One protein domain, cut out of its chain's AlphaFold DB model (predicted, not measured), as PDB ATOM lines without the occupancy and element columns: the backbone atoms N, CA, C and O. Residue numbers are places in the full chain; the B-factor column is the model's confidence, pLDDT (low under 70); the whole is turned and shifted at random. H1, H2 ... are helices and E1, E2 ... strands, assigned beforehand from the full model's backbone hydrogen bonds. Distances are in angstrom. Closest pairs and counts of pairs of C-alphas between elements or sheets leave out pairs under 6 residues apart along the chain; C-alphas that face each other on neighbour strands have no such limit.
ATOM      1  N   PHE A  17     -40.612 -37.775  -4.878       82.75
ATOM      2  CA  PHE A  17     -39.986 -38.767  -5.744       82.75
ATOM      3  C   PHE A  17     -40.263 -38.367  -7.185       82.75
ATOM      4  O   PHE A  17     -41.405 -38.071  -7.537       82.75
ATOM      5  N   LEU A  18     -39.213 -38.324  -7.999       85.25
ATOM      6  CA  LEU A  18     -39.278 -37.916  -9.392       85.25
ATOM      7  C   LEU A  18     -38.683 -39.016 -10.262       85.25
ATOM      8  O   LEU A  18     -37.476 -39.244 -10.227       85.25
ATOM      9  N   THR A  19     -39.533 -39.640 -11.073       86.38
ATOM     10  CA  THR A  19     -39.103 -40.468 -12.198       86.38
ATOM     11  C   THR A  19     -39.396 -39.704 -13.480       86.38
ATOM     12  O   THR A  19     -40.548 -39.340 -13.717       86.38
ATOM     13  N   LEU A  20     -38.375 -39.451 -14.298       84.31
ATOM     14  CA  LEU A  20     -38.533 -38.849 -15.621       84.31
ATOM     15  C   LEU A  20     -37.572 -39.465 -16.639       84.31
ATOM     16  O   LEU A  20     -36.573 -40.090 -16.281       84.31
ATOM     17  N   GLU A  21     -37.891 -39.267 -17.910       85.00
ATOM     18  CA  GLU A  21     -37.127 -39.728 -19.063       85.00
ATOM     19  C   GLU A  21     -36.807 -38.507 -19.931       85.00
ATOM     20  O   GLU A  21     -37.682 -37.675 -20.172       85.00
ATOM     21  N   VAL A  22     -35.548 -38.367 -20.349       82.12
ATOM     22  CA  VAL A  22     -35.072 -37.268 -21.197       82.12
ATOM     23  C   VAL A  22     -34.483 -37.854 -22.470       82.12
ATOM     24  O   VAL A  22     -33.545 -38.650 -22.412       82.12
ATOM     25  N   GLU A  23     -35.016 -37.448 -23.617       81.88
ATOM     26  CA  GLU A  23     -34.439 -37.748 -24.925       81.88
ATOM     27  C   GLU A  23     -33.512 -36.604 -25.361       81.88
ATOM     28  O   GLU A  23     -33.872 -35.432 -25.271       81.88
ATOM     29  N   LEU A  24     -32.339 -36.952 -25.889       76.00
ATOM     30  CA  LEU A  24     -31.447 -36.050 -26.605       76.00
ATOM     31  C   LEU A  24     -31.282 -36.564 -28.038       76.00
ATOM     32  O   LEU A  24     -30.363 -37.314 -28.377       76.00
ATOM     33  N   GLY A  25     -32.196 -36.134 -28.897       72.19
ATOM     34  CA  GLY A  25     -32.112 -36.345 -30.331       72.19
ATOM     35  C   GLY A  25     -32.970 -35.328 -31.083       72.19
ATOM     36  O   GLY A  25     -33.935 -34.821 -30.509       72.19
ATOM     37  N   PRO A  26     -32.633 -35.027 -32.348       72.12
ATOM     38  CA  PRO A  26     -33.494 -34.234 -33.220       72.12
ATOM     39  C   PRO A  26     -34.865 -34.902 -33.398       72.12
ATOM     40  O   PRO A  26     -35.006 -36.125 -33.297       72.12
ATOM     41  N   SER A  27     -35.875 -34.093 -33.703       75.88
ATOM     42  CA  SER A  27     -37.206 -34.569 -34.070       75.88
ATOM     43  C   SER A  27     -37.185 -35.371 -35.378       75.88
ATOM     44  O   SER A  27     -36.327 -35.182 -36.241       75.88
ATOM     45  N   GLU A  28     -38.192 -36.228 -35.574       78.31
ATOM     46  CA  GLU A  28     -38.390 -36.954 -36.840       78.31
ATOM     47  C   GLU A  28     -38.520 -35.998 -38.046       78.31
ATOM     48  O   GLU A  28     -38.126 -36.340 -39.158       78.31
ATOM     49  N   SER A  29     -39.023 -34.777 -37.822       81.38
ATOM     50  CA  SER A  29     -39.082 -33.693 -38.812       81.38
ATOM     51  C   SER A  29     -37.703 -33.165 -39.215       81.38
ATOM     52  O   SER A  29     -37.433 -33.025 -40.406       81.38
ATOM     53  N   GLU A  30     -36.808 -32.921 -38.257       82.12
ATOM     54  CA  GLU A  30     -35.432 -32.485 -38.540       82.12
ATOM     55  C   GLU A  30     -34.630 -33.617 -39.206       82.12
ATOM     56  O   GLU A  30     -33.924 -33.390 -40.185       82.12
ATOM     57  N   LEU A  31     -34.815 -34.869 -38.767       82.81
ATOM     58  CA  LEU A  31     -34.237 -36.056 -39.417       82.81
ATOM     59  C   LEU A  31     -34.792 -36.324 -40.826       82.81
ATOM     60  O   LEU A  31     -34.158 -37.038 -41.609       82.81
ATOM     61  N   ALA A  32     -35.974 -35.804 -41.163       84.56
ATOM     62  CA  ALA A  32     -36.491 -35.816 -42.528       84.56
ATOM     63  C   ALA A  32     -35.808 -34.738 -43.383       84.56
ATOM     64  O   ALA A  32     -35.286 -35.070 -44.444       84.56
ATOM     65  N   GLN A  33     -35.727 -33.500 -42.882       87.38
ATOM     66  CA  GLN A  33     -35.090 -32.369 -43.571       87.38
ATOM     67  C   GLN A  33     -33.602 -32.616 -43.857       87.38
ATOM     68  O   GLN A  33     -33.179 -32.502 -45.002       87.38
ATOM     69  N   ILE A  34     -32.833 -33.064 -42.856       86.06
ATOM     70  CA  ILE A  34     -31.401 -33.389 -43.004       86.06
ATOM     71  C   ILE A  34     -31.183 -34.485 -44.062       86.06
ATOM     72  O   ILE A  34     -30.180 -34.479 -44.771       86.06
ATOM     73  N   ARG A  35     -32.119 -35.436 -44.197       85.44
ATOM     74  CA  ARG A  35     -32.046 -36.446 -45.261       85.44
ATOM     75  C   ARG A  35     -32.326 -35.831 -46.628       85.44
ATOM     76  O   ARG A  35     -31.560 -36.091 -47.542       85.44
ATOM     77  N   GLU A  36     -33.390 -35.043 -46.767       86.44
ATOM     78  CA  GLU A  36     -33.777 -34.417 -48.040       86.44
ATOM     79  C   GLU A  36     -32.673 -33.490 -48.582       86.44
ATOM     80  O   GLU A  36     -32.345 -33.547 -49.767       86.44
ATOM     81  N   GLU A  37     -32.023 -32.722 -47.702       87.75
ATOM     82  CA  GLU A  37     -30.874 -31.872 -48.033       87.75
ATOM     83  C   GLU A  37     -29.680 -32.700 -48.550       87.75
ATOM     84  O   GLU A  37     -29.213 -32.475 -49.669       87.75
ATOM     85  N   LEU A  38     -29.258 -33.736 -47.814       84.00
ATOM     86  CA  LEU A  38     -28.143 -34.610 -48.212       84.00
ATOM     87  C   LEU A  38     -28.443 -35.463 -49.461       84.00
ATOM     88  O   LEU A  38     -27.542 -35.718 -50.263       84.00
ATOM     89  N   GLU A  39     -29.690 -35.911 -49.659       87.00
ATOM     90  CA  GLU A  39     -30.103 -36.613 -50.886       87.00
ATOM     91  C   GLU A  39     -30.043 -35.677 -52.109       87.00
ATOM     92  O   GLU A  39     -29.722 -36.140 -53.209       87.00
ATOM     93  N   SER A  40     -30.269 -34.367 -51.919       85.19
ATOM     94  CA  SER A  40     -30.161 -33.349 -52.973       85.19
ATOM     95  C   SER A  40     -28.718 -32.975 -53.340       85.19
ATOM     96  O   SER A  40     -28.437 -32.757 -54.518       85.19
ATOM     97  N   GLU A  41     -27.801 -32.947 -52.367       80.00
ATOM     98  CA  GLU A  41     -26.386 -32.607 -52.578       80.00
ATOM     99  C   GLU A  41     -25.599 -33.776 -53.196       80.00
ATOM    100  O   GLU A  41     -24.853 -33.596 -54.159       80.00
ATOM    101  N   ILE A  42     -25.780 -34.988 -52.660       78.00
ATOM    102  CA  ILE A  42     -24.949 -36.158 -52.993       78.00
ATOM    103  C   ILE A  42     -25.542 -36.969 -54.163       78.00
ATOM    104  O   ILE A  42     -24.826 -37.715 -54.833       78.00
ATOM    105  N   GLY A  43     -26.842 -36.822 -54.448       65.38
ATOM    106  CA  GLY A  43     -27.495 -37.449 -55.601       65.38
ATOM    107  C   GLY A  43     -27.719 -38.956 -55.446       65.38
ATOM    108  O   GLY A  43     -27.293 -39.752 -56.285       65.38
ATOM    109  N   GLY A  44     -28.406 -39.374 -54.381       78.81
ATOM    110  CA  GLY A  44     -28.698 -40.785 -54.116       78.81
ATOM    111  C   GLY A  44     -29.628 -40.991 -52.924       78.81
ATOM    112  O   GLY A  44     -30.181 -40.036 -52.400       78.81
ATOM    113  N   ASN A  45     -29.794 -42.243 -52.482       78.12
ATOM    114  CA  ASN A  45     -30.528 -42.545 -51.249       78.12
ATOM    115  C   ASN A  45     -29.587 -42.490 -50.036       78.12
ATOM    116  O   ASN A  45     -28.640 -43.279 -49.959       78.12
ATOM    117  N   VAL A  46     -29.850 -41.595 -49.082       81.38
ATOM    118  CA  VAL A  46     -28.960 -41.328 -47.942       81.38
ATOM    119  C   VAL A  46     -29.451 -42.036 -46.681       81.38
ATOM    120  O   VAL A  46     -30.541 -41.799 -46.151       81.38
ATOM    121  N   LYS A  47     -28.586 -42.900 -46.144       80.94
ATOM    122  CA  LYS A  47     -28.783 -43.554 -44.850       80.94
ATOM    123  C   LYS A  47     -28.072 -42.769 -43.755       80.94
ATOM    124  O   LYS A  47     -26.871 -42.930 -43.561       80.94
ATOM    125  N   LEU A  48     -28.839 -41.969 -43.019       79.75
ATOM    126  CA  LEU A  48     -28.373 -41.363 -41.774       79.75
ATOM    127  C   LEU A  48     -27.968 -42.469 -40.784       79.75
ATOM    128  O   LEU A  48     -28.725 -43.416 -40.556       79.75
ATOM    129  N   ALA A  49     -26.782 -42.336 -40.198       75.44
ATOM    130  CA  ALA A  49     -26.251 -43.211 -39.159       75.44
ATOM    131  C   ALA A  49     -25.866 -42.369 -37.936       75.44
ATOM    132  O   ALA A  49     -25.504 -41.202 -38.070       75.44
ATOM    133  N   GLN A  50     -25.954 -42.951 -36.740       71.31
ATOM    134  CA  GLN A  50     -25.592 -42.247 -35.508       71.31
ATOM    135  C   GLN A  50     -24.067 -42.188 -35.345       71.31
ATOM    136  O   GLN A  50     -23.370 -43.161 -35.641       71.31
ATOM    137  N   VAL A  51     -23.553 -41.056 -34.856       71.56
ATOM    138  CA  VAL A  51     -22.125 -40.892 -34.544       71.56
ATOM    139  C   VAL A  51     -21.739 -41.862 -33.416       71.56
ATOM    140  O   VAL A  51     -22.481 -41.947 -32.435       71.56
ATOM    141  N   PRO A  52     -20.602 -42.584 -33.504       71.00
ATOM    142  CA  PRO A  52     -20.157 -43.487 -32.445       71.00
ATOM    143  C   PRO A  52     -19.935 -42.769 -31.106       71.00
ATOM    144  O   PRO A  52     -18.935 -42.080 -30.892       71.00
ATOM    145  N   PHE A  53     -20.881 -42.957 -30.189       74.69
ATOM    146  CA  PHE A  53     -20.771 -42.545 -28.795       74.69
ATOM    147  C   PHE A  53     -19.811 -43.476 -28.042       74.69
ATOM    148  O   PHE A  53     -19.891 -44.700 -28.176       74.69
ATOM    149  N   LYS A  54     -18.897 -42.900 -27.255       80.19
ATOM    150  CA  LYS A  54     -17.847 -43.627 -26.527       80.19
ATOM    151  C   LYS A  54     -18.174 -43.740 -25.038       80.19
ATOM    152  O   LYS A  54     -18.095 -44.833 -24.481       80.19
ATOM    153  N   ASN A  55     -18.540 -42.630 -24.400       79.69
ATOM    154  CA  ASN A  55     -18.882 -42.542 -22.979       79.69
ATOM    155  C   ASN A  55     -19.542 -41.179 -22.688       79.69
ATOM    156  O   ASN A  55     -19.523 -40.275 -23.517       79.69
ATOM    157  N   GLY A  56     -20.167 -41.025 -21.524       80.56
ATOM    158  CA  GLY A  56     -20.812 -39.771 -21.156       80.56
ATOM    159  C   GLY A  56     -21.655 -39.862 -19.892       80.56
ATOM    160  O   GLY A  56     -21.800 -40.925 -19.277       80.56
ATOM    161  N   ASN A  57     -22.194 -38.712 -19.511       83.44
ATOM    162  CA  ASN A  57     -22.992 -38.481 -18.315       83.44
ATOM    163  C   ASN A  57     -24.111 -37.484 -18.646       83.44
ATOM    164  O   ASN A  57     -23.999 -36.710 -19.594       83.44
ATOM    165  N   VAL A  58     -25.174 -37.464 -17.852       81.88
ATOM    166  CA  VAL A  58     -26.186 -36.411 -17.897       81.88
ATOM    167  C   VAL A  58     -26.583 -36.009 -16.483       81.88
ATOM    168  O   VAL A  58     -26.682 -36.848 -15.589       81.88
ATOM    169  N   LYS A  59     -26.790 -34.712 -16.269       84.50
ATOM    170  CA  LYS A  59     -27.097 -34.092 -14.977       84.50
ATOM    171  C   LYS A  59     -28.446 -33.386 -15.058       84.50
ATOM    172  O   LYS A  59     -28.679 -32.623 -15.996       84.50
ATOM    173  N   LEU A  60     -29.297 -33.601 -14.059       80.44
ATOM    174  CA  LEU A  60     -30.494 -32.793 -13.827       80.44
ATOM    175  C   LEU A  60     -30.132 -31.688 -12.828       80.44
ATOM    176  O   LEU A  60     -29.765 -31.980 -11.688       80.44
ATOM    177  N   ILE A  61     -30.213 -30.434 -13.264       81.12
ATOM    178  CA  ILE A  61     -29.828 -29.247 -12.491       81.12
ATOM    179  C   ILE A  61     -31.086 -28.434 -12.186       81.12
ATOM    180  O   ILE A  61     -31.884 -28.169 -13.085       81.12
ATOM    181  N   MET A  62     -31.256 -28.029 -10.929       76.94
ATOM    182  CA  MET A  62     -32.326 -27.137 -10.483       76.94
ATOM    183  C   MET A  62     -31.736 -25.802 -10.013       76.94
ATOM    184  O   MET A  62     -30.675 -25.771  -9.387       76.94
ATOM    185  N   PHE A  63     -32.420 -24.703 -10.335       69.25
ATOM    186  CA  PHE A  63     -31.990 -23.333 -10.052       69.25
ATOM    187  C   PHE A  63     -32.894 -22.700  -8.988       69.25
ATOM    188  O   PHE A  63     -34.045 -22.358  -9.262       69.25
ATOM    189  N   GLY A  64     -32.381 -22.519  -7.772       59.06
ATOM    190  CA  GLY A  64     -33.096 -21.850  -6.691       59.06
ATOM    191  C   GLY A  64     -32.951 -20.327  -6.746       59.06
ATOM    192  O   GLY A  64     -31.846 -19.798  -6.625       59.06
ATOM    193  N   SER A  65     -34.072 -19.608  -6.843       51.00
ATOM    194  CA  SER A  65     -34.123 -18.163  -6.592       51.00
ATOM    195  C   SER A  65     -34.358 -17.887  -5.102       51.00
ATOM    196  O   SER A  65     -35.479 -18.052  -4.609       51.00
ATOM    197  N   THR A  66     -33.332 -17.437  -4.376       46.28
ATOM    198  CA  THR A  66     -33.524 -16.874  -3.030       46.28
ATOM    199  C   THR A  66     -34.143 -15.481  -3.168       46.28
ATOM    200  O   THR A  66     -33.510 -14.557  -3.661       46.28
ATOM    201  N   GLY A  67     -35.422 -15.342  -2.806       43.41
ATOM    202  CA  GLY A  67     -36.213 -14.134  -3.069       43.41
ATOM    203  C   GLY A  67     -35.863 -12.945  -2.169       43.41
ATOM    204  O   GLY A  67     -36.626 -12.631  -1.259       43.41
ATOM    205  N   GLY A  68     -34.733 -12.285  -2.429       36.50
ATOM    206  CA  GLY A  68     -34.319 -11.031  -1.796       36.50
ATOM    207  C   GLY A  68     -33.728 -10.052  -2.815       36.50
ATOM    208  O   GLY A  68     -33.080 -10.464  -3.771       36.50
ATOM    209  N   GLU A  69     -33.959  -8.752  -2.624       41.22
ATOM    210  CA  GLU A  69     -33.523  -7.696  -3.552       41.22
ATOM    211  C   GLU A  69     -32.047  -7.301  -3.350       41.22
ATOM    212  O   GLU A  69     -31.736  -6.202  -2.894       41.22
ATOM    213  N   GLN A  70     -31.124  -8.204  -3.690       39.25
ATOM    214  CA  GLN A  70     -29.704  -7.914  -3.938       39.25
ATOM    215  C   GLN A  70     -29.062  -9.075  -4.713       39.25
ATOM    216  O   GLN A  70     -29.616 -10.170  -4.744       39.25
ATOM    217  N   GLU A  71     -27.914  -8.842  -5.357       47.31
ATOM    218  CA  GLU A  71     -27.219  -9.847  -6.177       47.31
ATOM    219  C   GLU A  71     -26.685 -11.017  -5.326       47.31
ATOM    220  O   GLU A  71     -25.537 -11.032  -4.883       47.31
ATOM    221  N   SER A  72     -27.534 -12.019  -5.091       34.78
ATOM    222  CA  SER A  72     -27.176 -13.301  -4.491       34.78
ATOM    223  C   SER A  72     -26.876 -14.340  -5.576       34.78
ATOM    224  O   SER A  72     -27.523 -14.394  -6.623       34.78
ATOM    225  N   ALA A  73     -25.873 -15.187  -5.333       37.22
ATOM    226  CA  ALA A  73     -25.547 -16.277  -6.247       37.22
ATOM    227  C   ALA A  73     -26.727 -17.260  -6.364       37.22
ATOM    228  O   ALA A  73     -27.344 -17.620  -5.357       37.22
ATOM    229  N   VAL A  74     -27.017 -17.707  -7.589       46.84
ATOM    230  CA  VAL A  74     -28.041 -18.729  -7.853       46.84
ATOM    231  C   VAL A  74     -27.672 -20.012  -7.108       46.84
ATOM    232  O   VAL A  74     -26.545 -20.497  -7.212       46.84
ATOM    233  N   ASP A  75     -28.623 -20.562  -6.355       49.94
ATOM    234  CA  ASP A  75     -28.437 -21.807  -5.612       49.94
ATOM    235  C   ASP A  75     -28.615 -22.986  -6.584       49.94
ATOM    236  O   ASP A  75     -29.729 -23.264  -7.035       49.94
ATOM    237  N   PHE A  76     -27.510 -23.621  -6.983       57.91
ATOM    238  CA  PHE A  76     -27.499 -24.718  -7.957       57.91
ATOM    239  C   PHE A  76     -27.527 -26.074  -7.241       57.91
ATOM    240  O   PHE A  76     -26.504 -26.494  -6.695       57.91
ATOM    241  N   SER A  77     -28.639 -26.815  -7.305       60.59
ATOM    242  CA  SER A  77     -28.660 -28.216  -6.860       60.59
ATOM    243  C   SER A  77     -28.660 -29.189  -8.043       60.59
ATOM    244  O   SER A  77     -29.510 -29.149  -8.936       60.59
ATOM    245  N   VAL A  78     -27.671 -30.089  -8.066       61.44
ATOM    246  CA  VAL A  78     -27.668 -31.248  -8.970       61.44
ATOM    247  C   VAL A  78     -28.585 -32.294  -8.349       61.44
ATOM    248  O   VAL A  78     -28.172 -33.063  -7.484       61.44
ATOM    249  N   ALA A  79     -29.847 -32.306  -8.774       60.09
ATOM    250  CA  ALA A  79     -30.862 -33.219  -8.255       60.09
ATOM    251  C   ALA A  79     -30.559 -34.693  -8.587       60.09
ATOM    252  O   ALA A  79     -31.047 -35.593  -7.906       60.09
ATOM    253  N   GLY A  80     -29.743 -34.948  -9.616       60.69
ATOM    254  CA  GLY A  80     -29.183 -36.266  -9.894       60.69
ATOM    255  C   GLY A  80     -28.342 -36.320 -11.165       60.69
ATOM    256  O   GLY A  80     -28.329 -35.382 -11.966       60.69
ATOM    257  N   SER A  81     -27.668 -37.452 -11.369       76.06
ATOM    258  CA  SER A  81     -26.923 -37.759 -12.593       76.06
ATOM    259  C   SER A  81     -27.147 -39.201 -13.044       76.06
ATOM    260  O   SER A  81     -27.188 -40.102 -12.207       76.06
ATOM    261  N   ALA A  82     -27.236 -39.422 -14.353       73.88
ATOM    262  CA  ALA A  82     -27.436 -40.728 -14.976       73.88
ATOM    263  C   ALA A  82     -26.503 -40.903 -16.184       73.88
ATOM    264  O   ALA A  82     -26.028 -39.925 -16.756       73.88
ATOM    265  N   LYS A  83     -26.259 -42.145 -16.621       80.69
ATOM    266  CA  LYS A  83     -25.641 -42.388 -17.933       80.69
ATOM    267  C   LYS A  83     -26.733 -42.476 -19.010       80.69
ATOM    268  O   LYS A  83     -27.696 -43.212 -18.789       80.69
ATOM    269  N   PRO A  84     -26.607 -41.766 -20.147       78.38
ATOM    270  CA  PRO A  84     -27.542 -41.902 -21.263       78.38
ATOM    271  C   PRO A  84     -27.439 -43.285 -21.922       78.38
ATOM    272  O   PRO A  84     -26.409 -43.962 -21.835       78.38
ATOM    273  N   SER A  85     -28.512 -43.712 -22.587       68.06
ATOM    274  CA  SER A  85     -28.551 -44.964 -23.337       68.06
ATOM    275  C   SER A  85     -27.702 -44.864 -24.606       68.06
ATOM    276  O   SER A  85     -27.742 -43.880 -25.337       68.06
ATOM    277  N   LEU A  86     -26.945 -45.924 -24.900       61.28
ATOM    278  CA  LEU A  86     -25.972 -45.960 -26.002       61.28
ATOM    279  C   LEU A  86     -26.622 -46.085 -27.401       61.28
ATOM    280  O   LEU A  86     -25.954 -46.486 -28.354       61.28
ATOM    281  N   PHE A  87     -27.937 -45.873 -27.522       57.94
ATOM    282  CA  PHE A  87     -28.723 -46.277 -28.688       57.94
ATOM    283  C   PHE A  87     -30.003 -45.445 -28.833       57.94
ATOM    284  O   PHE A  87     -30.716 -45.221 -27.855       57.94
ATOM    285  N   GLY A  88     -30.336 -45.027 -30.056       67.56
ATOM    286  CA  GLY A  88     -31.502 -44.173 -30.298       67.56
ATOM    287  C   GLY A  88     -31.227 -42.724 -29.889       67.56
ATOM    288  O   GLY A  88     -30.137 -42.209 -30.137       67.56
ATOM    289  N   LYS A  89     -32.202 -42.040 -29.286       70.31
ATOM    290  CA  LYS A  89     -32.122 -40.605 -28.946       70.31
ATOM    291  C   LYS A  89     -31.347 -40.325 -27.642       70.31
ATOM    292  O   LYS A  89     -31.787 -39.513 -26.837       70.31
ATOM    293  N   GLN A  90     -30.243 -41.042 -27.404       75.69
ATOM    294  CA  GLN A  90     -29.351 -40.880 -26.237       75.69
ATOM    295  C   GLN A  90     -30.112 -40.735 -24.898       75.69
ATOM    296  O   GLN A  90     -29.825 -39.871 -24.065       75.69
ATOM    297  N   THR A  91     -31.150 -41.554 -24.735       80.94
ATOM    298  CA  THR A  91     -32.201 -41.375 -23.731       80.94
ATOM    299  C   THR A  91     -31.693 -41.663 -22.323       80.94
ATOM    300  O   THR A  91     -31.057 -42.688 -22.084       80.94
ATOM    301  N   ALA A  92     -32.008 -40.803 -21.358       82.06
ATOM    302  CA  ALA A  92     -31.624 -40.980 -19.963       82.06
ATOM    303  C   ALA A  92     -32.842 -41.015 -19.038       82.06
ATOM    304  O   ALA A  92     -33.709 -40.146 -19.106       82.06
ATOM    305  N   VAL A  93     -32.877 -41.996 -18.135       85.19
ATOM    306  CA  VAL A  93     -33.914 -42.112 -17.103       85.19
ATOM    307  C   VAL A  93     -33.341 -41.663 -15.765       85.19
ATOM    308  O   VAL A  93     -32.334 -42.192 -15.295       85.19
ATOM    309  N   PHE A  94     -34.014 -40.705 -15.135       81.12
ATOM    310  CA  PHE A  94     -33.734 -40.247 -13.781       81.12
ATOM    311  C   PHE A  94     -34.793 -40.819 -12.835       81.12
ATOM    312  O   PHE A  94     -35.982 -40.768 -13.140       81.12
ATOM    313  N   SER A  95     -34.370 -41.340 -11.682       82.25
ATOM    314  CA  SER A  95     -35.249 -41.782 -10.592       82.25
ATOM    315  C   SER A  95     -34.659 -41.282  -9.277       82.25
ATOM    316  O   SER A  95     -33.610 -41.759  -8.843       82.25
ATOM    317  N   LEU A  96     -35.262 -40.233  -8.714       80.38
ATOM    318  CA  LEU A  96     -34.626 -39.339  -7.744       80.38
ATOM    319  C   LEU A  96     -35.513 -39.106  -6.518       80.38
ATOM    320  O   LEU A  96     -36.722 -38.899  -6.642       80.38
ATOM    321  N   ARG A  97     -34.894 -39.058  -5.332       77.25
ATOM    322  CA  ARG A  97     -35.504 -38.519  -4.109       77.25
ATOM    323  C   ARG A  97     -35.157 -37.034  -4.017       77.25
ATOM    324  O   ARG A  97     -33.994 -36.687  -3.852       77.25
ATOM    325  N   LEU A  98     -36.163 -36.177  -4.129       79.31
ATOM    326  CA  LEU A  98     -36.034 -34.724  -4.043       79.31
ATOM    327  C   LEU A  98     -36.164 -34.257  -2.585       79.31
ATOM    328  O   LEU A  98     -37.048 -34.729  -1.863       79.31
ATOM    329  N   GLY A  99     -35.323 -33.304  -2.175       76.69
ATOM    330  CA  GLY A  99     -35.484 -32.559  -0.924       76.69
ATOM    331  C   GLY A  99     -36.631 -31.544  -0.997       76.69
ATOM    332  O   GLY A  99     -37.306 -31.418  -2.019       76.69
ATOM    333  N   GLY A 100     -36.877 -30.814   0.096       77.88
ATOM    334  CA  GLY A 100     -37.980 -29.848   0.175       77.88
ATOM    335  C   GLY A 100     -37.910 -28.735  -0.876       77.88
ATOM    336  O   GLY A 100     -38.925 -28.429  -1.502       77.88
ATOM    337  N   LYS A 101     -36.711 -28.184  -1.125       75.81
ATOM    338  CA  LYS A 101     -36.464 -27.168  -2.166       75.81
ATOM    339  C   LYS A 101     -36.713 -27.731  -3.567       75.81
ATOM    340  O   LYS A 101     -37.476 -27.167  -4.345       75.81
ATOM    341  N   GLU A 102     -36.093 -28.865  -3.875       77.94
ATOM    342  CA  GLU A 102     -36.134 -29.508  -5.191       77.94
ATOM    343  C   GLU A 102     -37.563 -29.943  -5.542       77.94
ATOM    344  O   GLU A 102     -38.033 -29.735  -6.660       77.94
ATOM    345  N   ALA A 103     -38.291 -30.488  -4.563       81.56
ATOM    346  CA  ALA A 103     -39.693 -30.856  -4.710       81.56
ATOM    347  C   ALA A 103     -40.598 -29.631  -4.919       81.56
ATOM    348  O   ALA A 103     -41.544 -29.717  -5.700       81.56
ATOM    349  N   GLN A 104     -40.306 -28.489  -4.285       78.81
ATOM    350  CA  GLN A 104     -41.039 -27.236  -4.496       78.81
ATOM    351  C   GLN A 104     -40.828 -26.676  -5.911       78.81
ATOM    352  O   GLN A 104     -41.802 -26.305  -6.573       78.81
ATOM    353  N   ILE A 105     -39.579 -26.647  -6.390       78.19
ATOM    354  CA  ILE A 105     -39.228 -26.205  -7.750       78.19
ATOM    355  C   ILE A 105     -39.915 -27.110  -8.783       78.19
ATOM    356  O   ILE A 105     -40.646 -26.627  -9.651       78.19
ATOM    357  N   MET A 106     -39.765 -28.431  -8.640       82.19
ATOM    358  CA  MET A 106     -40.368 -29.413  -9.545       82.19
ATOM    359  C   MET A 106     -41.907 -29.394  -9.504       82.19
ATOM    360  O   MET A 106     -42.547 -29.483 -10.550       82.19
ATOM    361  N   TRP A 107     -42.528 -29.211  -8.331       81.88
ATOM    362  CA  TRP A 107     -43.986 -29.062  -8.226       81.88
ATOM    363  C   TRP A 107     -44.482 -27.830  -8.982       81.88
ATOM    364  O   TRP A 107     -45.440 -27.930  -9.746       81.88
ATOM    365  N   ASN A 108     -43.832 -26.674  -8.817       78.62
ATOM    366  CA  ASN A 108     -44.231 -25.456  -9.523       78.62
ATOM    367  C   ASN A 108     -44.059 -25.601 -11.048       78.62
ATOM    368  O   ASN A 108     -44.982 -25.244 -11.783       78.62
ATOM    369  N   LEU A 109     -42.959 -26.203 -11.518       80.75
ATOM    370  CA  LEU A 109     -42.754 -26.506 -12.939       80.75
ATOM    371  C   LEU A 109     -43.887 -27.388 -13.497       80.75
ATOM    372  O   LEU A 109     -44.517 -27.028 -14.488       80.75
ATOM    373  N   LEU A 110     -44.184 -28.512 -12.836       84.31
ATOM    374  CA  LEU A 110     -45.132 -29.511 -13.341       84.31
ATOM    375  C   LEU A 110     -46.615 -29.140 -13.151       84.31
ATOM    376  O   LEU A 110     -47.446 -29.576 -13.943       84.31
ATOM    377  N   LYS A 111     -46.982 -28.381 -12.107       80.75
ATOM    378  CA  LYS A 111     -48.391 -28.039 -11.798       80.75
ATOM    379  C   LYS A 111     -48.807 -26.625 -12.193       80.75
ATOM    380  O   LYS A 111     -50.004 -26.407 -12.363       80.75
ATOM    381  N   LYS A 112     -47.872 -25.676 -12.299       71.38
ATOM    382  CA  LYS A 112     -48.172 -24.253 -12.558       71.38
ATOM    383  C   LYS A 112     -47.595 -23.747 -13.881       71.38
ATOM    384  O   LYS A 112     -48.029 -22.697 -14.342       71.38
ATOM    385  N   SER A 113     -46.656 -24.477 -14.493       63.94
ATOM    386  CA  SER A 113     -45.978 -24.104 -15.748       63.94
ATOM    387  C   SER A 113     -45.303 -22.720 -15.706       63.94
ATOM    388  O   SER A 113     -45.144 -22.057 -16.728       63.94
ATOM    389  N   THR A 114     -44.906 -22.260 -14.516       56.25
ATOM    390  CA  THR A 114     -44.286 -20.946 -14.293       56.25
ATOM    391  C   THR A 114     -42.769 -21.063 -14.161       56.25
ATOM    392  O   THR A 114     -42.297 -21.527 -13.127       56.25
ATOM    393  N   GLN A 115     -42.043 -20.561 -15.168       56.31
ATOM    394  CA  GLN A 115     -40.574 -20.487 -15.274       56.31
ATOM    395  C   GLN A 115     -39.815 -21.829 -15.215       56.31
ATOM    396  O   GLN A 115     -39.902 -22.611 -14.273       56.31
ATOM    397  N   THR A 116     -38.971 -22.062 -16.220       57.09
ATOM    398  CA  THR A 116     -38.107 -23.244 -16.331       57.09
ATOM    399  C   THR A 116     -36.877 -23.140 -15.421       57.09
ATOM    400  O   THR A 116     -35.758 -22.924 -15.878       57.09
ATOM    401  N   GLN A 117     -37.080 -23.320 -14.114       68.94
ATOM    402  CA  GLN A 117     -36.018 -23.396 -13.095       68.94
ATOM    403  C   GLN A 117     -35.295 -24.764 -13.056       68.94
ATOM    404  O   GLN A 117     -34.675 -25.118 -12.056       68.94
TER     405      GLN A 117
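This is residues 17 to 117 of the 817 residues of an uncharacterized protein of Bacteroidales bacterium (UniProt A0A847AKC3). Two antiparallel ribbons, the hairpin E2-E3 and the pair E1-E4, pack together with H2 at one end; H1 lies far out at the other, and residues 67 to 72 stick out beyond the hairpin. The 101 printed residues, mixed in class, run E1 H1 E2 E3 E4 H2. The whole is only just extended, close to loose: radius of gyration of the C-alphas 19.2 A, spans 60 by 27 by 26 A.

In the hairpin of E2, residues 53 to 64, and E3, residues 75 to 82, N 60 and O 80 are 2.9 A apart. E4, residues 92 to 98, and E3 have closest C-alphas Ala 82 and Phe 94, 6.4 A. E4 pairs with E1, residues 17 to 22: N 20 and O 94, 3.0 A. H2, residues 100 to 112, and E2 have closest C-alphas Glu 102 and Met 62, 6.9 A. H1, residues 28 to 42, is apart from H2. O i to N i+4 pairs are within hydrogen-bond range throughout H2, and 10 of 11 in H1.

E2 is 32.7 A long, H1 21.0 A. C-alpha 17 is at (-39.986, -38.767, -5.744), C-alpha 112 at (-48.172, -24.253, -12.558).

The printed part has no cut and no long link. Residues 63 to 80 are among those under pLDDT 70.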